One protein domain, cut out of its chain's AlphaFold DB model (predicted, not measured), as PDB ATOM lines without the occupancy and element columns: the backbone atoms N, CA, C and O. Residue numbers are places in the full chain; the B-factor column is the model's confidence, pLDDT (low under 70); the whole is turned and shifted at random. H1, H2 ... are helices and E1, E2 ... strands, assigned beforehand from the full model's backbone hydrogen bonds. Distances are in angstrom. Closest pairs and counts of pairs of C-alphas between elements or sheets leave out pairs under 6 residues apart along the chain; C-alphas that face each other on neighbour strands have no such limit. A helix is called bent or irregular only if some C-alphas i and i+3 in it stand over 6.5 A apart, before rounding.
ATOM      1  N   VAL A  63      25.906   5.438  54.113       90.12
ATOM      2  CA  VAL A  63      24.818   4.456  53.996       90.12
ATOM      3  C   VAL A  63      25.348   3.084  53.599       90.12
ATOM      4  O   VAL A  63      26.159   2.952  52.689       90.12
ATOM      5  N   THR A  64      24.859   2.045  54.267       93.12
ATOM      6  CA  THR A  64      25.097   0.654  53.874       93.12
ATOM      7  C   THR A  64      23.760  -0.003  53.604       93.12
ATOM      8  O   THR A  64      22.925  -0.127  54.500       93.12
ATOM      9  N   LEU A  65      23.552  -0.420  52.358       92.50
ATOM     10  CA  LEU A  65      22.379  -1.177  51.954       92.50
ATOM     11  C   LEU A  65      22.768  -2.650  51.836       92.50
ATOM     12  O   LEU A  65      23.616  -2.986  51.007       92.50
ATOM     13  N   PRO A  66      22.131  -3.552  52.604       89.69
ATOM     14  CA  PRO A  66      22.429  -4.984  52.549       89.69
ATOM     15  C   PRO A  66      21.976  -5.636  51.234       89.69
ATOM     16  O   PRO A  66      22.249  -6.809  50.999       89.69
ATOM     17  N   CYS A  67      21.246  -4.895  50.400       89.19
ATOM     18  CA  CYS A  67      20.850  -5.283  49.057       89.19
ATOM     19  C   CYS A  67      20.887  -4.065  48.130       89.19
ATOM     20  O   CYS A  67      20.707  -2.930  48.577       89.19
ATOM     21  N   LEU A  68      21.099  -4.299  46.836       95.31
ATOM     22  CA  LEU A  68      21.138  -3.233  45.843       95.31
ATOM     23  C   LEU A  68      19.740  -3.004  45.257       95.31
ATOM     24  O   LEU A  68      19.334  -3.668  44.305       95.31
ATOM     25  N   SER A  69      18.998  -2.055  45.825       95.50
ATOM     26  CA  SER A  69      17.699  -1.616  45.300       95.50
ATOM     27  C   SER A  69      17.872  -0.420  44.369       95.50
ATOM     28  O   SER A  69      18.372   0.626  44.774       95.50
ATOM     29  N   ILE A  70      17.454  -0.570  43.112       96.50
ATOM     30  CA  ILE A  70      17.624   0.408  42.037       96.50
ATOM     31  C   ILE A  70      16.256   0.883  41.555       96.50
ATOM     32  O   ILE A  70      15.370   0.080  41.249       96.50
ATOM     33  N   LEU A  71      16.110   2.199  41.423       96.56
ATOM     34  CA  LEU A  71      14.971   2.838  40.784       96.56
ATOM     35  C   LEU A  71      15.320   3.229  39.346       96.56
ATOM     36  O   LEU A  71      16.143   4.115  39.106       96.56
ATOM     37  N   LEU A  72      14.666   2.577  38.390       97.50
ATOM     38  CA  LEU A  72      14.804   2.867  36.966       97.50
ATOM     39  C   LEU A  72      13.964   4.101  36.575       97.50
ATOM     40  O   LEU A  72      13.025   4.466  37.297       97.50
ATOM     41  N   PRO A  73      14.274   4.779  35.453       96.88
ATOM     42  CA  PRO A  73      13.337   5.710  34.829       96.88
ATOM     43  C   PRO A  73      12.105   4.960  34.292       96.88
ATOM     44  O   PRO A  73      12.024   3.733  34.366       96.88
ATOM     45  N   SER A  74      11.132   5.699  33.762       97.12
ATOM     46  CA  SER A  74      10.046   5.094  32.991       97.12
ATOM     47  C   SER A  74      10.618   4.487  31.712       97.12
ATOM     48  O   SER A  74      11.195   5.198  30.896       97.12
ATOM     49  N   LEU A  75      10.499   3.168  31.568       97.81
ATOM     50  CA  LEU A  75      10.984   2.419  30.409       97.81
ATOM     51  C   LEU A  75       9.804   1.841  29.637       97.81
ATOM     52  O   LEU A  75       8.816   1.400  30.232       97.81
ATOM     53  N   LYS A  76       9.918   1.807  28.309       98.12
ATOM     54  CA  LYS A  76       8.891   1.243  27.433       98.12
ATOM     55  C   LYS A  76       8.860  -0.278  27.562       98.12
ATOM     56  O   LYS A  76       9.888  -0.940  27.454       98.12
ATOM     57  N   ILE A  77       7.671  -0.837  27.741       98.12
ATOM     58  CA  ILE A  77       7.441  -2.280  27.807       98.12
ATOM     59  C   ILE A  77       7.459  -2.845  26.390       98.12
ATOM     60  O   ILE A  77       6.633  -2.467  25.557       98.12
ATOM     61  N   THR A  78       8.372  -3.772  26.116       98.19
ATOM     62  CA  THR A  78       8.475  -4.450  24.813       98.19
ATOM     63  C   THR A  78       7.828  -5.823  24.835       98.19
ATOM     64  O   THR A  78       7.262  -6.250  23.830       98.19
ATOM     65  N   ARG A  79       7.845  -6.497  25.989       96.81
ATOM     66  CA  ARG A  79       7.218  -7.806  26.168       96.81
ATOM     67  C   ARG A  79       6.682  -7.968  27.582       96.81
ATOM     68  O   ARG A  79       7.341  -7.600  28.548       96.81
ATOM     69  N   TRP A  80       5.519  -8.596  27.690       93.94
ATOM     70  CA  TRP A  80       4.968  -9.074  28.951       93.94
ATOM     71  C   TRP A  80       4.453 -10.498  28.772       93.94
ATOM     72  O   TRP A  80       3.622 -10.753  27.903       93.94
ATOM     73  N   ASP A  81       4.957 -11.416  29.590       90.81
ATOM     74  CA  ASP A  81       4.471 -12.786  29.671       90.81
ATOM     75  C   ASP A  81       3.961 -13.062  31.096       90.81
ATOM     76  O   ASP A  81       4.758 -13.299  32.009       90.81
ATOM     77  N   PRO A  82       2.636 -13.058  31.311       85.25
ATOM     78  CA  PRO A  82       2.049 -13.287  32.625       85.25
ATOM     79  C   PRO A  82       2.152 -14.739  33.104       85.25
ATOM     80  O   PRO A  82       1.976 -14.978  34.297       85.25
ATOM     81  N   ALA A  83       2.415 -15.704  32.217       82.88
ATOM     82  CA  ALA A  83       2.567 -17.102  32.610       82.88
ATOM     83  C   ALA A  83       3.923 -17.331  33.288       82.88
ATOM     84  O   ALA A  83       4.004 -18.004  34.316       82.88
ATOM     85  N   THR A  84       4.983 -16.728  32.742       85.38
ATOM     86  CA  THR A  84       6.343 -16.821  33.300       85.38
ATOM     87  C   THR A  84       6.692 -15.664  34.240       85.38
ATOM     88  O   THR A  84       7.652 -15.755  35.008       85.38
ATOM     89  N   GLY A  85       5.918 -14.577  34.202       88.75
ATOM     90  CA  GLY A  85       6.214 -13.320  34.885       88.75
ATOM     91  C   GLY A  85       7.337 -12.522  34.216       88.75
ATOM     92  O   GLY A  85       7.888 -11.623  34.849       88.75
ATOM     93  N   ARG A  86       7.718 -12.853  32.978       92.94
ATOM     94  CA  ARG A  86       8.790 -12.166  32.250       92.94
ATOM     95  C   ARG A  86       8.319 -10.805  31.739       92.94
ATOM     96  O   ARG A  86       7.305 -10.713  31.049       92.94
ATOM     97  N   LEU A  87       9.089  -9.770  32.040       95.31
ATOM     98  CA  LEU A  87       8.883  -8.392  31.618       95.31
ATOM     99  C   LEU A  87      10.148  -7.893  30.918       95.31
ATOM    100  O   LEU A  87      11.195  -7.787  31.556       95.31
ATOM    101  N   ASP A  88      10.031  -7.550  29.639       97.75
ATOM    102  CA  ASP A  88      11.133  -6.981  28.866       97.75
ATOM    103  C   ASP A  88      10.892  -5.474  28.671       97.75
ATOM    104  O   ASP A  88       9.783  -5.038  28.335       97.75
ATOM    105  N   LEU A  89      11.936  -4.682  28.911       98.38
ATOM    106  CA  LEU A  89      11.923  -3.220  28.885       98.38
ATOM    107  C   LEU A  89      12.973  -2.703  27.894       98.38
ATOM    108  O   LEU A  89      14.108  -3.179  27.890       98.38
ATOM    109  N   ASP A  90      12.596  -1.720  27.080       98.44
ATOM    110  CA  ASP A  90      13.469  -1.079  26.091       98.44
ATOM    111  C   ASP A  90      14.416  -0.069  26.748       98.44
ATOM    112  O   ASP A  90      13.987   0.826  27.480       98.44
ATOM    113  N   LEU A  91      15.702  -0.189  26.435       98.25
ATOM    114  CA  LEU A  91      16.769   0.708  26.868       98.25
ATOM    115  C   LEU A  91      17.291   1.604  25.740       98.25
ATOM    116  O   LEU A  91      18.163   2.430  25.999       98.25
ATOM    117  N   SER A  92      16.786   1.478  24.508       97.38
ATOM    118  CA  SER A  92      17.352   2.152  23.327       97.38
ATOM    119  C   SER A  92      17.433   3.677  23.495       97.38
ATOM    120  O   SER A  92      18.432   4.289  23.117       97.38
ATOM    121  N   ASN A  93      16.433   4.275  24.156       96.88
ATOM    122  CA  ASN A  93      16.364   5.713  24.453       96.88
ATOM    123  C   ASN A  93      17.073   6.122  25.760       96.88
ATOM    124  O   ASN A  93      17.117   7.300  26.105       96.88
ATOM    125  N   PHE A  94      17.617   5.163  26.507       96.88
ATOM    126  CA  PHE A  94      18.186   5.358  27.839       96.88
ATOM    127  C   PHE A  94      19.606   4.789  27.913       96.88
ATOM    128  O   PHE A  94      19.919   3.962  28.770       96.88
ATOM    129  N   GLN A  95      20.490   5.272  27.037       96.38
ATOM    130  CA  GLN A  95      21.874   4.785  26.937       96.38
ATOM    131  C   GLN A  95      22.626   4.828  28.272       96.38
ATOM    132  O   GLN A  95      23.316   3.878  28.617       96.38
ATOM    133  N   TYR A  96      22.419   5.859  29.097       96.19
ATOM    134  CA  TYR A  96      23.042   5.922  30.424       96.19
ATOM    135  C   TYR A  96      22.601   4.776  31.360       96.19
ATOM    136  O   TYR A  96      23.390   4.326  32.191       96.19
ATOM    137  N   VAL A  97      21.353   4.297  31.241       97.44
ATOM    138  CA  VAL A  97      20.838   3.144  32.001       97.44
ATOM    139  C   VAL A  97      21.501   1.873  31.498       97.44
ATOM    140  O   VAL A  97      21.995   1.091  32.310       97.44
ATOM    141  N   TYR A  98      21.545   1.701  30.173       97.69
ATOM    142  CA  TYR A  98      22.232   0.585  29.532       97.69
ATOM    143  C   TYR A  98      23.692   0.507  29.981       97.69
ATOM    144  O   TYR A  98      24.100  -0.515  30.523       97.69
ATOM    145  N   THR A  99      24.449   1.601  29.862       97.06
ATOM    146  CA  THR A  99      25.858   1.653  30.260       97.06
ATOM    147  C   THR A  99      26.039   1.271  31.724       97.06
ATOM    148  O   THR A  99      26.818   0.370  32.004       97.06
ATOM    149  N   LYS A 100      25.296   1.873  32.665       97.38
ATOM    150  CA  LYS A 100      25.458   1.568  34.100       97.38
ATOM    151  C   LYS A 100      25.159   0.110  34.435       97.38
ATOM    152  O   LYS A 100      25.909  -0.515  35.181       97.38
ATOM    153  N   LEU A 101      24.068  -0.432  33.904       97.25
ATOM    154  CA  LEU A 101      23.694  -1.817  34.171       97.25
ATOM    155  C   LEU A 101      24.631  -2.806  33.456       97.25
ATOM    156  O   LEU A 101      24.945  -3.848  34.023       97.25
ATOM    157  N   ASN A 102      25.140  -2.473  32.268       96.69
ATOM    158  CA  ASN A 102      26.163  -3.271  31.596       96.69
ATOM    159  C   ASN A 102      27.493  -3.248  32.367       96.69
ATOM    160  O   ASN A 102      28.084  -4.296  32.591       96.69
ATOM    161  N   THR A 103      27.926  -2.083  32.862       97.62
ATOM    162  CA  THR A 103      29.101  -1.968  33.741       97.62
ATOM    163  C   THR A 103      28.929  -2.787  35.019       97.62
ATOM    164  O   THR A 103      29.876  -3.436  35.452       97.62
ATOM    165  N   LEU A 104      27.726  -2.818  35.604       97.69
ATOM    166  CA  LEU A 104      27.427  -3.696  36.737       97.69
ATOM    167  C   LEU A 104      27.580  -5.183  36.372       97.69
ATOM    168  O   LEU A 104      28.141  -5.941  37.159       97.69
ATOM    169  N   GLN A 105      27.100  -5.611  35.199       96.69
ATOM    170  CA  GLN A 105      27.277  -6.994  34.737       96.69
ATOM    171  C   GLN A 105      28.751  -7.344  34.540       96.69
ATOM    172  O   GLN A 105      29.181  -8.386  35.022       96.69
ATOM    173  N   GLU A 106      29.524  -6.483  33.880       97.12
ATOM    174  CA  GLU A 106      30.957  -6.720  33.669       97.12
ATOM    175  C   GLU A 106      31.721  -6.752  34.999       97.12
ATOM    176  O   GLU A 106      32.528  -7.650  35.205       97.12
ATOM    177  N   TYR A 107      31.388  -5.881  35.961       97.75
ATOM    178  CA  TYR A 107      31.929  -5.962  37.325       97.75
ATOM    179  C   TYR A 107      31.663  -7.330  37.979       97.75
ATOM    180  O   TYR A 107      32.562  -7.929  38.580       97.75
ATOM    181  N   ILE A 108      30.440  -7.854  37.844       97.25
ATOM    182  CA  ILE A 108      30.076  -9.180  38.361       97.25
ATOM    183  C   ILE A 108      30.878 -10.276  37.648       97.25
ATOM    184  O   ILE A 108      31.425 -11.148  38.320       97.25
ATOM    185  N   ILE A 109      30.984 -10.227  36.316       97.06
ATOM    186  CA  ILE A 109      31.742 -11.199  35.510       97.06
ATOM    187  C   ILE A 109      33.211 -11.210  35.934       97.06
ATOM    188  O   ILE A 109      33.745 -12.275  36.238       97.06
ATOM    189  N   SER A 110      33.849 -10.041  36.026       97.75
ATOM    190  CA  SER A 110      35.243  -9.937  36.457       97.75
ATOM    191  C   SER A 110      35.428 -10.454  37.885       97.75
ATOM    192  O   SER A 110      36.405 -11.143  38.162       97.75
ATOM    193  N   THR A 111      34.472 -10.209  38.785       97.06
ATOM    194  CA  THR A 111      34.526 -10.760  40.149       97.06
ATOM    195  C   THR A 111      34.446 -12.287  40.145       97.06
ATOM    196  O   THR A 111      35.240 -12.936  40.821       97.06
ATOM    197  N   VAL A 112      33.545 -12.880  39.353       95.94
ATOM    198  CA  VAL A 112      33.460 -14.342  39.188       95.94
ATOM    199  C   VAL A 112      34.757 -14.896  38.605       95.94
ATOM    200  O   VAL A 112      35.260 -15.895  39.107       95.94
ATOM    201  N   TYR A 113      35.325 -14.242  37.590       97.12
ATOM    202  CA  TYR A 113      36.591 -14.649  36.981       97.12
ATOM    203  C   TYR A 113      37.739 -14.650  37.998       97.12
ATOM    204  O   TYR A 113      38.513 -15.601  38.032       97.12
ATOM    205  N   MET A 114      37.813 -13.645  38.875       97.12
ATOM    206  CA  MET A 114      38.809 -13.598  39.952       97.12
ATOM    207  C   MET A 114      38.560 -14.648  41.046       97.12
ATOM    208  O   MET A 114      39.501 -15.098  41.694       97.12
ATOM    209  N   GLN A 115      37.302 -15.042  41.263       95.62
ATOM    210  CA  GLN A 115      36.889 -15.988  42.307       95.62
ATOM    211  C   GLN A 115      36.641 -17.412  41.791       95.62
ATOM    212  O   GLN A 115      36.203 -18.270  42.554       95.62
ATOM    213  N   GLN A 116      36.919 -17.706  40.519       94.12
ATOM    214  CA  GLN A 116      36.537 -18.976  39.891       94.12
ATOM    215  C   GLN A 116      37.070 -20.206  40.643       94.12
ATOM    216  O   GLN A 116      36.348 -21.192  40.795       94.12
ATOM    217  N   ALA A 117      38.276 -20.125  41.219       93.94
ATOM    218  CA  ALA A 117      38.860 -21.234  41.969       93.94
ATOM    219  C   ALA A 117      38.027 -21.580  43.210       93.94
ATOM    220  O   ALA A 117      37.763 -22.749  43.474       93.94
ATOM    221  N   SER A 118      37.565 -20.563  43.943       92.81
ATOM    222  CA  SER A 118      36.779 -20.749  45.164       92.81
ATOM    223  C   SER A 118      35.298 -21.013  44.872       92.81
ATOM    224  O   SER A 118      34.652 -21.749  45.612       92.81
ATOM    225  N   TRP A 119      34.748 -20.432  43.802       92.12
ATOM    226  CA  TRP A 119      33.314 -20.500  43.493       92.12
ATOM    227  C   TRP A 119      32.930 -21.671  42.592       92.12
ATOM    228  O   TRP A 119      31.817 -22.181  42.702       92.12
ATOM    229  N   LEU A 120      33.828 -22.078  41.694       90.19
ATOM    230  CA  LEU A 120      33.591 -23.115  40.686       90.19
ATOM    231  C   LEU A 120      34.503 -24.335  40.859       90.19
ATOM    232  O   LEU A 120      34.310 -25.325  40.158       90.19
ATOM    233  N   GLY A 121      35.506 -24.273  41.743       90.69
ATOM    234  CA  GLY A 121      36.524 -25.323  41.859       90.69
ATOM    235  C   GLY A 121      37.425 -25.425  40.624       90.69
ATOM    236  O   GLY A 121      38.010 -26.476  40.376       90.69
ATOM    237  N   ARG A 122      37.504 -24.356  39.822       91.44
ATOM    238  CA  ARG A 122      38.240 -24.287  38.552       91.44
ATOM    239  C   ARG A 122      39.015 -22.985  38.458       91.44
ATOM    240  O   ARG A 122      38.518 -21.965  38.905       91.44
ATOM    241  N   SER A 123      40.199 -23.004  37.862       93.88
ATOM    242  CA  SER A 123      41.045 -21.810  37.679       93.88
ATOM    243  C   SER A 123      41.508 -21.615  36.235       93.88
ATOM    244  O   SER A 123      42.398 -20.813  35.973       93.88
ATOM    245  N   ASP A 124      40.952 -22.401  35.321       95.88
ATOM    246  CA  ASP A 124      41.355 -22.512  33.924       95.88
ATOM    247  C   ASP A 124      40.375 -21.825  32.963       95.88
ATOM    248  O   ASP A 124      40.589 -21.841  31.754       95.88
ATOM    249  N   LEU A 125      39.294 -21.230  33.477       95.81
ATOM    250  CA  LEU A 125      38.324 -20.527  32.649       95.81
ATOM    251  C   LEU A 125      38.866 -19.155  32.265       95.81
ATOM    252  O   LEU A 125      39.280 -18.378  33.129       95.81
ATOM    253  N   ASP A 126      38.800 -18.832  30.976       97.19
ATOM    254  CA  ASP A 126      39.022 -17.475  30.494       97.19
ATOM    255  C   ASP A 126      37.811 -16.564  30.779       97.19
ATOM    256  O   ASP A 126      36.724 -16.997  31.183       97.19
ATOM    257  N   HIS A 127      38.012 -15.259  30.599       96.81
ATOM    258  CA  HIS A 127      36.997 -14.255  30.914       96.81
ATOM    259  C   HIS A 127      35.738 -14.391  30.038       96.81
ATOM    260  O   HIS A 127      34.623 -14.146  30.505       96.81
ATOM    261  N   ASP A 128      35.890 -14.805  28.779       96.69
ATOM    262  CA  ASP A 128      34.769 -14.968  27.851       96.69
ATOM    263  C   ASP A 128      33.921 -16.193  28.204       96.69
ATOM    264  O   ASP A 128      32.691 -16.114  28.208       96.69
ATOM    265  N   THR A 129      34.552 -17.292  28.613       95.81
ATOM    266  CA  THR A 129      33.858 -18.479  29.110       95.81
ATOM    267  C   THR A 129      33.077 -18.151  30.374       95.81
ATOM    268  O   THR A 129      31.901 -18.500  30.466       95.81
ATOM    269  N   VAL A 130      33.668 -17.409  31.318       95.44
ATOM    270  CA  VAL A 130      32.954 -16.940  32.520       95.44
ATOM    271  C   VAL A 130      31.758 -16.057  32.151       95.44
ATOM    272  O   VAL A 130      30.682 -16.220  32.730       95.44
ATOM    273  N   ARG A 131      31.894 -15.169  31.155       95.94
ATOM    274  CA  ARG A 131      30.775 -14.353  30.653       95.94
ATOM    275  C   ARG A 131      29.623 -15.224  30.145       95.94
ATOM    276  O   ARG A 131      28.470 -14.918  30.441       95.94
ATOM    277  N   LEU A 132      29.911 -16.322  29.445       94.75
ATOM    278  CA  LEU A 132      28.894 -17.261  28.949       94.75
ATOM    279  C   LEU A 132      28.180 -18.042  30.067       94.75
ATOM    280  O   LEU A 132      27.054 -18.503  29.864       94.75
ATOM    281  N   LEU A 133      28.791 -18.171  31.251       94.44
ATOM    282  CA  LEU A 133      28.141 -18.778  32.417       94.44
ATOM    283  C   LEU A 133      27.074 -17.868  33.032       94.44
ATOM    284  O   LEU A 133      26.176 -18.361  33.721       94.44
ATOM    285  N   LEU A 134      27.161 -16.553  32.820       94.69
ATOM    286  CA  LEU A 134      26.215 -15.594  33.367       94.69
ATOM    287  C   LEU A 134      24.966 -15.509  32.487       94.69
ATOM    288  O   LEU A 134      25.031 -15.146  31.318       94.69
ATOM    289  N   GLN A 135      23.795 -15.754  33.071       93.44
ATOM    290  CA  GLN A 135      22.536 -15.338  32.468       93.44
ATOM    291  C   GLN A 135      22.431 -13.807  32.564       93.44
ATOM    292  O   GLN A 135      22.274 -13.287  33.677       93.44
ATOM    293  N   PRO A 136      22.494 -13.078  31.437       90.75
ATOM    294  CA  PRO A 136      22.524 -11.628  31.475       90.75
ATOM    295  C   PRO A 136      21.161 -11.058  31.892       90.75
ATOM    296  O   PRO A 136      20.106 -11.580  31.524       90.75
ATOM    297  N   LEU A 137      21.192  -9.960  32.647       93.00
ATOM    298  CA  LEU A 137      20.022  -9.135  32.959       93.00
ATOM    299  C   LEU A 137      19.647  -8.255  31.751       93.00
ATOM    300  O   LEU A 137      18.472  -7.971  31.516       93.00
ATOM    301  N   ILE A 138      20.656  -7.860  30.970       95.44
ATOM    302  CA  ILE A 138      20.547  -7.058  29.755       95.44
ATOM    303  C   ILE A 138      21.145  -7.806  28.579       95.44
ATOM    304  O   ILE A 138      22.301  -8.222  28.612       95.44
ATOM    305  N   SER A 139      20.377  -7.893  27.501       93.88
ATOM    306  CA  SER A 139      20.864  -8.358  26.208       93.88
ATOM    307  C   SER A 139      20.468  -7.354  25.135       93.88
ATOM    308  O   SER A 139      19.297  -6.976  25.044       93.88
ATOM    309  N   HIS A 140      21.441  -6.929  24.324       93.50
ATOM    310  CA  HIS A 140      21.271  -5.840  23.359       93.50
ATOM    311  C   HIS A 140      20.744  -4.586  24.080       93.50
ATOM    312  O   HIS A 140      21.326  -4.187  25.079       93.50
ATOM    313  N   ASN A 141      19.617  -4.015  23.654       96.62
ATOM    314  CA  ASN A 141      18.975  -2.877  24.321       96.62
ATOM    315  C   ASN A 141      17.761  -3.291  25.166       96.62
ATOM    316  O   ASN A 141      16.849  -2.494  25.364       96.62
ATOM    317  N   THR A 142      17.722  -4.532  25.650       98.00
ATOM    318  CA  THR A 142      16.576  -5.054  26.402       98.00
ATOM    319  C   THR A 142      16.982  -5.442  27.813       98.00
ATOM    320  O   THR A 142      17.811  -6.332  28.006       98.00
ATOM    321  N   LEU A 143      16.339  -4.826  28.804       98.00
ATOM    322  CA  LEU A 143      16.371  -5.261  30.196       98.00
ATOM    323  C   LEU A 143      15.278  -6.311  30.425       98.00
ATOM    324  O   LEU A 143      14.099  -6.015  30.248       98.00
ATOM    325  N   THR A 144      15.658  -7.516  30.846       97.12
ATOM    326  CA  THR A 144      14.717  -8.601  31.163       97.12
ATOM    327  C   THR A 144      14.577  -8.755  32.675       97.12
ATOM    328  O   THR A 144      15.542  -9.072  33.368       97.12
ATOM    329  N   LEU A 145      13.362  -8.577  33.194       95.38
ATOM    330  CA  LEU A 145      13.014  -8.785  34.600       95.38
ATOM    331  C   LEU A 145      11.997  -9.917  34.743       95.38
ATOM    332  O   LEU A 145      11.179 -10.161  33.861       95.38
ATOM    333  N   PHE A 146      12.008 -10.586  35.892       91.81
ATOM    334  CA  PHE A 146      11.043 -11.621  36.233       91.81
ATOM    335  C   PHE A 146      10.283 -11.248  37.504       91.81
ATOM    336  O   PHE A 146      10.836 -11.089  38.595       91.81
ATOM    337  N   LEU A 147       8.965 -11.164  37.381       89.19
ATOM    338  CA  LEU A 147       8.045 -11.010  38.493       89.19
ATOM    339  C   LEU A 147       7.804 -12.392  39.113       89.19
ATOM    340  O   LEU A 147       6.804 -13.059  38.856       89.19
ATOM    341  N   HIS A 148       8.763 -12.847  39.921       71.94
ATOM    342  CA  HIS A 148       8.739 -14.184  40.510       71.94
ATOM    343  C   HIS A 148       7.593 -14.402  41.510       71.94
ATOM    344  O   HIS A 148       7.388 -13.619  42.442       71.94
ATOM    345  N   GLY A 149       6.929 -15.552  41.362       57.88
ATOM    346  CA  GLY A 149       5.968 -16.104  42.312       57.88
ATOM    347  C   GLY A 149       4.598 -16.318  41.677       57.88
ATOM    348  O   GLY A 149       3.810 -15.376  41.666       57.88
ATOM    349  N   PRO A 150       4.271 -17.520  41.178       49.03
ATOM    350  CA  PRO A 150       2.883 -17.832  40.899       49.03
ATOM    351  C   PRO A 150       2.130 -17.840  42.231       49.03
ATOM    352  O   PRO A 150       2.570 -18.453  43.205       49.03
ATOM    353  N   ASN A 151       0.989 -17.163  42.279       56.25
ATOM    354  CA  ASN A 151      -0.098 -17.589  43.140       56.25
ATOM    355  C   ASN A 151      -1.044 -18.406  42.244       56.25
ATOM    356  O   ASN A 151      -1.883 -17.806  41.564       56.25
ATOM    357  N   PRO A 152      -0.887 -19.747  42.183       50.97
ATOM    358  CA  PRO A 152      -1.652 -20.592  41.266       50.97
ATOM    359  C   PRO A 152      -3.158 -20.453  41.495       50.97
ATOM    360  O   PRO A 152      -3.925 -20.429  40.539       50.97
ATOM    361  N   SER A 153      -3.568 -20.262  42.753       52.03
ATOM    362  CA  SER A 153      -4.962 -20.031  43.134       52.03
ATOM    363  C   SER A 153      -5.534 -18.701  42.636       52.03
ATOM    364  O   SER A 153      -6.736 -18.614  42.414       52.03
ATOM    365  N   LEU A 154      -4.709 -17.666  42.437       56.56
ATOM    366  CA  LEU A 154      -5.187 -16.335  42.042       56.56
ATOM    367  C   LEU A 154      -4.918 -15.984  40.573       56.56
ATOM    368  O   LEU A 154      -5.374 -14.935  40.122       56.56
ATOM    369  N   LYS A 155      -4.189 -16.824  39.819       62.16
ATOM    370  CA  LYS A 155      -3.691 -16.498  38.463       62.16
ATOM    371  C   LYS A 155      -2.918 -15.167  38.428       62.16
ATOM    372  O   LYS A 155      -3.004 -14.402  37.468       62.16
ATOM    373  N   ILE A 156      -2.191 -14.881  39.509       64.69
ATOM    374  CA  ILE A 156      -1.367 -13.680  39.679       64.69
ATOM    375  C   ILE A 156       0.101 -14.103  39.639       64.69
ATOM    376  O   ILE A 156       0.487 -15.063  40.313       64.69
ATOM    377  N   ALA A 157       0.912 -13.372  38.878       66.38
ATOM    378  CA  ALA A 157       2.359 -13.519  38.849       66.38
ATOM    379  C   ALA A 157       3.020 -12.445  39.721       66.38
ATOM    380  O   ALA A 157       2.683 -11.262  39.658       66.38
ATOM    381  N   GLY A 158       4.001 -12.831  40.522       71.00
ATOM    382  CA  GLY A 158       4.832 -11.890  41.252       71.00
ATOM    383  C   GLY A 158       4.276 -11.436  42.597       71.00
ATOM    384  O   GLY A 158       3.088 -11.523  42.904       71.00
ATOM    385  N   ARG A 159       5.178 -10.882  43.408       78.00
ATOM    386  CA  ARG A 159       4.868 -10.218  44.687       78.00
ATOM    387  C   ARG A 159       4.976  -8.692  44.613       78.00
ATOM    388  O   ARG A 159       4.818  -8.043  45.646       78.00
ATOM    389  N   ALA A 160       5.258  -8.160  43.424       86.88
ATOM    390  CA  ALA A 160       5.457  -6.741  43.170       86.88
ATOM    391  C   ALA A 160       4.187  -5.934  43.459       86.88
ATOM    392  O   ALA A 160       3.071  -6.400  43.221       86.88
ATOM    393  N   TRP A 161       4.367  -4.711  43.938       88.75
ATOM    394  CA  TRP A 161       3.285  -3.747  44.084       88.75
ATOM    395  C   TRP A 161       3.131  -2.923  42.813       88.75
ATOM    396  O   TRP A 161       4.095  -2.351  42.317       88.75
ATOM    397  N   LEU A 162       1.921  -2.862  42.276       91.00
ATOM    398  CA  LEU A 162       1.618  -2.151  41.042       91.00
ATOM    399  C   LEU A 162       0.742  -0.943  41.355       91.00
ATOM    400  O   LEU A 162      -0.351  -1.109  41.905       91.00
ATOM    401  N   TRP A 163       1.204   0.249  40.988       90.19
ATOM    402  CA  TRP A 163       0.390   1.458  41.000       90.19
ATOM    403  C   TRP A 163      -0.197   1.694  39.620       90.19
ATOM    404  O   TRP A 163       0.533   1.800  38.634       90.19
ATOM    405  N   ASN A 164      -1.521   1.788  39.559       88.19
ATOM    406  CA  ASN A 164      -2.243   2.092  38.333       88.19
ATOM    407  C   ASN A 164      -3.516   2.880  38.669       88.19
ATOM    408  O   ASN A 164      -4.243   2.501  39.590       88.19
ATOM    409  N   LYS A 165      -3.788   3.967  37.937       87.06
ATOM    410  CA  LYS A 165      -4.992   4.813  38.093       87.06
ATOM    411  C   LYS A 165      -5.302   5.194  39.552       87.06
ATOM    412  O   LYS A 165      -6.435   5.065  40.008       87.06
ATOM    413  N   GLY A 166      -4.287   5.625  40.301       86.44
ATOM    414  CA  GLY A 166      -4.467   6.100  41.678       86.44
ATOM    415  C   GLY A 166      -4.599   5.005  42.743       86.44
ATOM    416  O   GLY A 166      -4.934   5.312  43.884       86.44
ATOM    417  N   LYS A 167      -4.372   3.729  42.398       89.56
ATOM    418  CA  LYS A 167      -4.542   2.607  43.326       89.56
ATOM    419  C   LYS A 167      -3.348   1.655  43.309       89.56
ATOM    420  O   LYS A 167      -2.908   1.208  42.249       89.56
ATOM    421  N   TRP A 168      -2.883   1.279  44.502       88.94
ATOM    422  CA  TRP A 168      -1.953   0.165  44.692       88.94
ATOM    423  C   TRP A 168      -2.691  -1.172  44.609       88.94
ATOM    424  O   TRP A 168      -3.746  -1.372  45.215       88.94
ATOM    425  N   SER A 169      -2.103  -2.118  43.890       87.81
ATOM    426  CA  SER A 169      -2.539  -3.512  43.837       87.81
ATOM    427  C   SER A 169      -1.335  -4.437  43.977       87.81
ATOM    428  O   SER A 169      -0.214  -4.061  43.635       87.81
ATOM    429  N   ARG A 170      -1.540  -5.634  44.535       85.62
ATOM    430  CA  ARG A 170      -0.459  -6.599  44.740       85.62
ATOM    431  C   ARG A 170      -0.480  -7.673  43.661       85.62
ATOM    432  O   ARG A 170      -1.510  -8.303  43.437       85.62
ATOM    433  N   GLY A 171       0.694  -7.911  43.088       83.56
ATOM    434  CA  GLY A 171       0.931  -8.897  42.049       83.56
ATOM    435  C   GLY A 171       0.416  -8.463  40.679       83.56
ATOM    436  O   GLY A 171      -0.424  -7.574  40.543       83.56
ATOM    437  N   SER A 172       0.965  -9.094  39.648       82.38
ATOM    438  CA  SER A 172       0.663  -8.811  38.251       82.38
ATOM    439  C   SER A 172      -0.366  -9.778  37.678       82.38
ATOM    440  O   SER A 172      -0.366 -10.976  37.954       82.38
ATOM    441  N   LYS A 173      -1.272  -9.221  36.886       82.06
ATOM    442  CA  LYS A 173      -2.295  -9.905  36.105       82.06
ATOM    443  C   LYS A 173      -1.874  -9.910  34.639       82.06
ATOM    444  O   LYS A 173      -0.984  -9.165  34.229       82.06
ATOM    445  N   VAL A 174      -2.594 -10.675  33.824       79.81
ATOM    446  CA  VAL A 174      -2.440 -10.669  32.357       79.81
ATOM    447  C   VAL A 174      -2.464  -9.244  31.793       79.81
ATOM    448  O   VAL A 174      -1.616  -8.895  30.986       79.81
ATOM    449  N   SER A 175      -3.361  -8.394  32.294       83.12
ATOM    450  CA  SER A 175      -3.526  -7.004  31.855       83.12
ATOM    451  C   SER A 175      -2.674  -5.975  32.607       83.12
ATOM    452  O   SER A 175      -2.878  -4.776  32.425       83.12
ATOM    453  N   SER A 176      -1.750  -6.394  33.479       85.62
ATOM    454  CA  SER A 176      -0.971  -5.452  34.299       85.62
ATOM    455  C   SER A 176       0.010  -4.611  33.496       85.62
ATOM    456  O   SER A 176       0.222  -3.452  33.846       85.62
ATOM    457  N   PHE A 177       0.590  -5.179  32.440       91.62
ATOM    458  CA  PHE A 177       1.572  -4.511  31.599       91.62
ATOM    459  C   PHE A 177       1.075  -4.497  30.160       91.62
ATOM    460  O   PHE A 177       0.714  -5.533  29.604       91.62
ATOM    461  N   VAL A 178       1.044  -3.305  29.571       93.88
ATOM    462  CA  VAL A 178       0.600  -3.094  28.193       93.88
ATOM    463  C   VAL A 178       1.831  -2.802  27.350       93.88
ATOM    464  O   VAL A 178       2.562  -1.852  27.624       93.88
ATOM    465  N   ILE A 179       2.065  -3.625  26.330       96.62
ATOM    466  CA  ILE A 179       3.178  -3.441  25.393       96.62
ATOM    467  C   ILE A 179       3.071  -2.053  24.746       96.62
ATOM    468  O   ILE A 179       1.990  -1.602  24.372       96.62
ATOM    469  N   GLY A 180       4.201  -1.359  24.646       96.56
ATOM    470  CA  GLY A 180       4.295  -0.000  24.122       96.56
ATOM    471  C   GLY A 180       4.034   1.107  25.145       96.56
ATOM    472  O   GLY A 180       4.394   2.247  24.866       96.56
ATOM    473  N   LYS A 181       3.465   0.795  26.318       96.44
ATOM    474  CA  LYS A 181       3.361   1.739  27.442       96.44
ATOM    475  C   LYS A 181       4.645   1.770  28.253       96.44
ATOM    476  O   LYS A 181       5.495   0.892  28.123       96.44
ATOM    477  N   GLU A 182       4.775   2.790  29.087       96.62
ATOM    478  CA  GLU A 182       5.930   2.952  29.957       96.62
ATOM    479  C   GLU A 182       5.622   2.503  31.382       96.62
ATOM    480  O   GLU A 182       4.507   2.655  31.887       96.62
ATOM    481  N   ALA A 183       6.639   1.970  32.046       95.75
ATOM    482  CA  ALA A 183       6.583   1.650  33.458       95.75
ATOM    483  C   ALA A 183       7.867   2.085  34.152       95.75
ATOM    484  O   ALA A 183       8.972   1.838  33.664       95.75
ATOM    485  N   ARG A 184       7.725   2.696  35.326       95.62
ATOM    486  CA  ARG A 184       8.850   2.985  36.213       95.62
ATOM    487  C   ARG A 184       8.982   1.859  37.227       95.62
ATOM    488  O   ARG A 184       8.053   1.604  37.991       95.62
ATOM    489  N   ILE A 185      10.127   1.184  37.232       94.88
ATOM    490  CA  ILE A 185      10.327  -0.043  38.006       94.88
ATOM    491  C   ILE A 185      11.357   0.175  39.116       94.88
ATOM    492  O   ILE A 185      12.442   0.705  38.878       94.88
ATOM    493  N   CYS A 186      11.021  -0.280  40.322       95.19
ATOM    494  CA  CYS A 186      11.973  -0.480  41.408       95.19
ATOM    495  C   CYS A 186      12.336  -1.962  41.486       95.19
ATOM    496  O   CYS A 186      11.461  -2.819  41.672       95.19
ATOM    497  N   VAL A 187      13.622  -2.263  41.339       95.19
ATOM    498  CA  VAL A 187      14.157  -3.622  41.355       95.19
ATOM    499  C   VAL A 187      15.200  -3.753  42.454       95.19
ATOM    500  O   VAL A 187      16.116  -2.947  42.553       95.19
ATOM    501  N   ARG A 188      15.076  -4.797  43.267       95.00
ATOM    502  CA  ARG A 188      16.095  -5.200  44.230       95.00
ATOM    503  C   ARG A 188      16.939  -6.309  43.629       95.00
ATOM    504  O   ARG A 188      16.405  -7.359  43.276       95.00
ATOM    505  N   LEU A 189      18.243  -6.096  43.542       95.31
ATOM    506  CA  LEU A 189      19.234  -7.101  43.186       95.31
ATOM    507  C   LEU A 189      19.763  -7.714  44.487       95.31
ATOM    508  O   LEU A 189      20.399  -7.041  45.295       95.31
ATOM    509  N   HIS A 190      19.444  -8.987  44.713       92.75
ATOM    510  CA  HIS A 190      19.841  -9.702  45.925       92.75
ATOM    511  C   HIS A 190      21.293 -10.157  45.872       92.75
ATOM    512  O   HIS A 190      21.973 -10.169  46.892       92.75
ATOM    513  N   GLY A 191      21.754 -10.574  44.696       94.44
ATOM    514  CA  GLY A 191      23.064 -11.184  44.551       94.44
ATOM    515  C   GLY A 191      23.171 -12.066  43.322       94.44
ATOM    516  O   GLY A 191      22.228 -12.198  42.539       94.44
ATOM    517  N   LEU A 192      24.327 -12.696  43.181       95.56
ATOM    518  CA  LEU A 192      24.602 -13.673  42.145       95.56
ATOM    519  C   LEU A 192      24.331 -15.080  42.673       95.56
ATOM    520  O   LEU A 192      24.982 -15.532  43.608       95.56
ATOM    521  N   CYS A 193      23.359 -15.772  42.092       93.25
ATOM    522  CA  CYS A 193      22.999 -17.131  42.472       93.25
ATOM    523  C   CYS A 193      23.684 -18.144  41.555       93.25
ATOM    524  O   CYS A 193      23.633 -17.989  40.331       93.25
ATOM    525  N   LEU A 194      24.262 -19.192  42.143       91.06
ATOM    526  CA  LEU A 194      24.745 -20.352  41.405       91.06
ATOM    527  C   LEU A 194      23.570 -21.297  41.131       91.06
ATOM    528  O   LEU A 194      22.900 -21.787  42.044       91.06
ATOM    529  N   VAL A 195      23.293 -21.531  39.856       87.06
ATOM    530  CA  VAL A 195      22.219 -22.393  39.374       87.06
ATOM    531  C   VAL A 195      22.826 -23.669  38.812       87.06
ATOM    532  O   VAL A 195      23.412 -23.672  37.732       87.06
ATOM    533  N   ASN A 196      22.611 -24.761  39.540       80.56
ATOM    534  CA  ASN A 196      22.901 -26.113  39.086       80.56
ATOM    535  C   ASN A 196      21.586 -26.734  38.615       80.56
ATOM    536  O   ASN A 196      20.704 -27.034  39.423       80.56
ATOM    537  N   ASN A 197      21.413 -26.871  37.303       70.88
ATOM    538  CA  ASN A 197      20.280 -27.616  36.770       70.88
ATOM    539  C   ASN A 197      20.637 -29.103  36.789       70.88
ATOM    540  O   ASN A 197      21.697 -29.489  36.307       70.88
ATOM    541  N   LYS A 198      19.754 -29.944  37.340       60.88
ATOM    542  CA  LYS A 198      19.943 -31.400  37.321       60.88
ATOM    543  C   LYS A 198      20.046 -31.862  35.861       60.88
ATOM    544  O   LYS A 198      19.073 -31.738  35.124       60.88
ATOM    545  N   GLY A 199      21.222 -32.347  35.461       61.97
ATOM    546  CA  GLY A 199      21.519 -32.796  34.094       61.97
ATOM    547  C   GLY A 199      22.303 -31.805  33.224       61.97
ATOM    548  O   GLY A 199      22.726 -32.195  32.142       61.97
ATOM    549  N   ASP A 200      22.534 -30.567  33.675       70.19
ATOM    550  CA  ASP A 200      23.510 -29.677  33.033       70.19
ATOM    551  C   ASP A 200      24.883 -29.938  33.664       70.19
ATOM    552  O   ASP A 200      25.026 -29.912  34.888       70.19
ATOM    553  N   ALA A 201      25.890 -30.226  32.838       70.50
ATOM    554  CA  ALA A 201      27.257 -30.443  33.314       70.50
ATOM    555  C   ALA A 201      27.909 -29.134  33.794       70.50
ATOM    556  O   ALA A 201      28.939 -29.163  34.465       70.50
ATOM    557  N   VAL A 202      27.319 -27.986  33.437       80.00
ATOM    558  CA  VAL A 202      27.898 -26.665  33.661       80.00
ATOM    559  C   VAL A 202      27.006 -25.837  34.582       80.00
ATOM    560  O   VAL A 202      25.860 -25.518  34.263       80.00
ATOM    561  N   SER A 203      27.556 -25.442  35.729       84.50
ATOM    562  CA  SER A 203      26.923 -24.476  36.623       84.50
ATOM    563  C   SER A 203      26.806 -23.108  35.952       84.50
ATOM    564  O   SER A 203      27.767 -22.611  35.366       84.50
ATOM    565  N   ARG A 204      25.639 -22.469  36.069       91.31
ATOM    566  CA  ARG A 204      25.403 -21.119  35.537       91.31
ATOM    567  C   ARG A 204      25.174 -20.127  36.657       91.31
ATOM    568  O   ARG A 204      24.635 -20.473  37.705       91.31
ATOM    569  N   PHE A 205      25.507 -18.870  36.416       93.81
ATOM    570  CA  PHE A 205      25.197 -17.787  37.333       93.81
ATOM    571  C   PHE A 205      23.961 -17.027  36.877       93.81
ATOM    572  O   PHE A 205      23.754 -16.787  35.690       93.81
ATOM    573  N   ARG A 206      23.139 -16.602  37.832       93.38
ATOM    574  CA  ARG A 206      21.995 -15.729  37.569       93.38
ATOM    575  C   ARG A 206      21.933 -14.624  38.603       93.38
ATOM    576  O   ARG A 206      21.949 -14.901  39.801       93.38
ATOM    577  N   ILE A 207      21.779 -13.384  38.148       94.50
ATOM    578  CA  ILE A 207      21.494 -12.263  39.046       94.50
ATOM    579  C   ILE A 207      20.088 -12.462  39.621       94.50
ATOM    580  O   ILE A 207      19.071 -12.323  38.933       94.50
ATOM    581  N   GLN A 208      20.036 -12.826  40.898       92.62
ATOM    582  CA  GLN A 208      18.794 -13.001  41.625       92.62
ATOM    583  C   GLN A 208      18.232 -11.624  41.961       92.62
ATOM    584  O   GLN A 208      18.881 -10.815  42.626       92.62
ATOM    585  N   HIS A 209      17.008 -11.362  41.519       92.62
ATOM    586  CA  HIS A 209      16.359 -10.077  41.716       92.62
ATOM    587  C   HIS A 209      14.892 -10.235  42.107       92.62
ATOM    588  O   HIS A 209      14.296 -11.308  41.987       92.62
ATOM    589  N   GLN A 210      14.315  -9.138  42.581       91.38
ATOM    590  CA  GLN A 210      12.901  -9.009  42.879       91.38
ATOM    591  C   GLN A 210      12.409  -7.647  42.392       91.38
ATOM    592  O   GLN A 210      12.936  -6.608  42.782       91.38
ATOM    593  N   VAL A 211      11.346  -7.642  41.588       92.62
ATOM    594  CA  VAL A 211      10.595  -6.412  41.322       92.62
ATOM    595  C   VAL A 211       9.814  -6.046  42.585       92.62
ATOM    596  O   VAL A 211       8.953  -6.809  43.034       92.62
ATOM    597  N   ILE A 212      10.143  -4.900  43.179       91.12
ATOM    598  CA  ILE A 212       9.523  -4.413  44.417       91.12
ATOM    599  C   ILE A 212       8.226  -3.687  44.083       91.12
ATOM    600  O   ILE A 212       7.163  -4.014  44.619       91.12
ATOM    601  N   SER A 213       8.308  -2.745  43.145       91.69
ATOM    602  CA  SER A 213       7.163  -1.968  42.694       91.69
ATOM    603  C   SER A 213       7.277  -1.559  41.231       91.69
ATOM    604  O   SER A 213       8.377  -1.366  40.713       91.69
ATOM    605  N   ALA A 214       6.126  -1.371  40.593       92.75
ATOM    606  CA  ALA A 214       6.001  -0.795  39.265       92.75
ATOM    607  C   ALA A 214       4.946   0.314  39.274       92.75
ATOM    608  O   ALA A 214       3.845   0.131  39.799       92.75
ATOM    609  N   LEU A 215       5.287   1.449  38.679       92.94
ATOM    610  CA  LEU A 215       4.388   2.567  38.432       92.94
ATOM    611  C   LEU A 215       4.054   2.592  36.939       92.94
ATOM    612  O   LEU A 215       4.951   2.768  36.117       92.94
ATOM    613  N   MET A 216       2.778   2.378  36.617       91.12
ATOM    614  CA  MET A 216       2.272   2.377  35.245       91.12
ATOM    615  C   MET A 216       1.836   3.785  34.838       91.12
ATOM    616  O   MET A 216       1.022   4.384  35.547       91.12
ATOM    617  N   ASN A 217       2.354   4.270  33.705       79.44
ATOM    618  CA  ASN A 217       1.992   5.559  33.103       79.44
ATOM    619  C   ASN A 217       1.013   5.391  31.929       79.44
ATOM    620  O   ASN A 217       1.143   4.410  31.155       79.44
TER     621      ASN A 217
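AT A GLANCE: This is residues 63 to 217 of the 217 residues of an uncharacterized protein of viral metagenome (UniProt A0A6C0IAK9). One long, strongly twisted sheet of seven strands is folded back on itself, with E4 and E3 as a small leaf facing the larger leaf E7, E8, E5 and E6, and E2 as the hinge. The long hairpin of E7 and E8 runs through the middle; the long helix H1 lies over it, and short H2 sits across H1 near one end of the domain. The 155 printed residues hold two named helices and eight named strands, in the order E1, E2, E3, H1, H2, E4, E5, E6, E7, E8; the sheet is mixed, in the order E4, E3, E2, E7, E8, E5, E6, and the class is mixed, helices and strands. The whole is compact, with a radius of gyration of the C-alphas of 16.8 A and spans of 54, 38 and 32 A.

IN THESE COORDINATES: E1, residues 63 to 65, begins at C-alpha 63, (24.818, 4.456, 53.996), and runs on into E2, residues 68 to 81, at 42 degrees. E2 bends by 104 degrees at residue 76. E3 is residues 86 to 90. H1, residues 95 to 120, is 33.2 A long and irregular, with a kink of 63 degrees near residue 114 and C-alphas 114 and 117 7.9 A apart. H2 is residues 127 to 133, E4 residues 142 to 146, E5 residues 156 to 164 and E6 residues 167 to 172. E7, residues 182 to 195, is 31.6 A long; E8, residues 204 to 216, is 33.0 A long and ends at C-alpha 216, (2.272, 2.377, 35.245).

HOW THE PARTS SIT: E1 pairs with no named strand. E2 is staggered: residues 68 to 76 pair antiparallel with E7, N 70 and O 187 being 2.8 A apart, and residues 76 to 81 with E3, N 88 and O 79 being 2.9 A apart. E4 is antiparallel to E3, with N 145 and O 87 2.8 A apart. E7 and E8 form a hairpin, with N 188 and O 210 2.8 A apart. E8 and E5 are parallel, with N 214 and O 161 2.8 A apart. E5 and E6 form a hairpin, with N 169 and O 162 2.8 A apart. The closest C-alphas of E4 and E8, Phe 146 and Val 211, are 7.3 A apart. H1 is on the sheet at a height of 9.6 A, over E7 and E8, along the strands at 5 degrees to E7 on the local plane. H2 only grazes the sheet, with residues 130 to 133. H1, with residues 109 to 113 alone, touches H2, about perpendicular at 86 degrees; their closest C-alphas, Ile 109 and Arg 131, are 5.9 A apart. Every O i to N i+4 pair is within hydrogen-bond range in H2, and 20 of 22 are in H1.

THE WHOLE: The C-alphas farthest apart, those of Asp 124 and Gly 166, are 54.6 A apart. The printed part has no cut, and no link is long. Its mean pLDDT is 89.9, with residues 149 to 157 and 198 to 199 under 70.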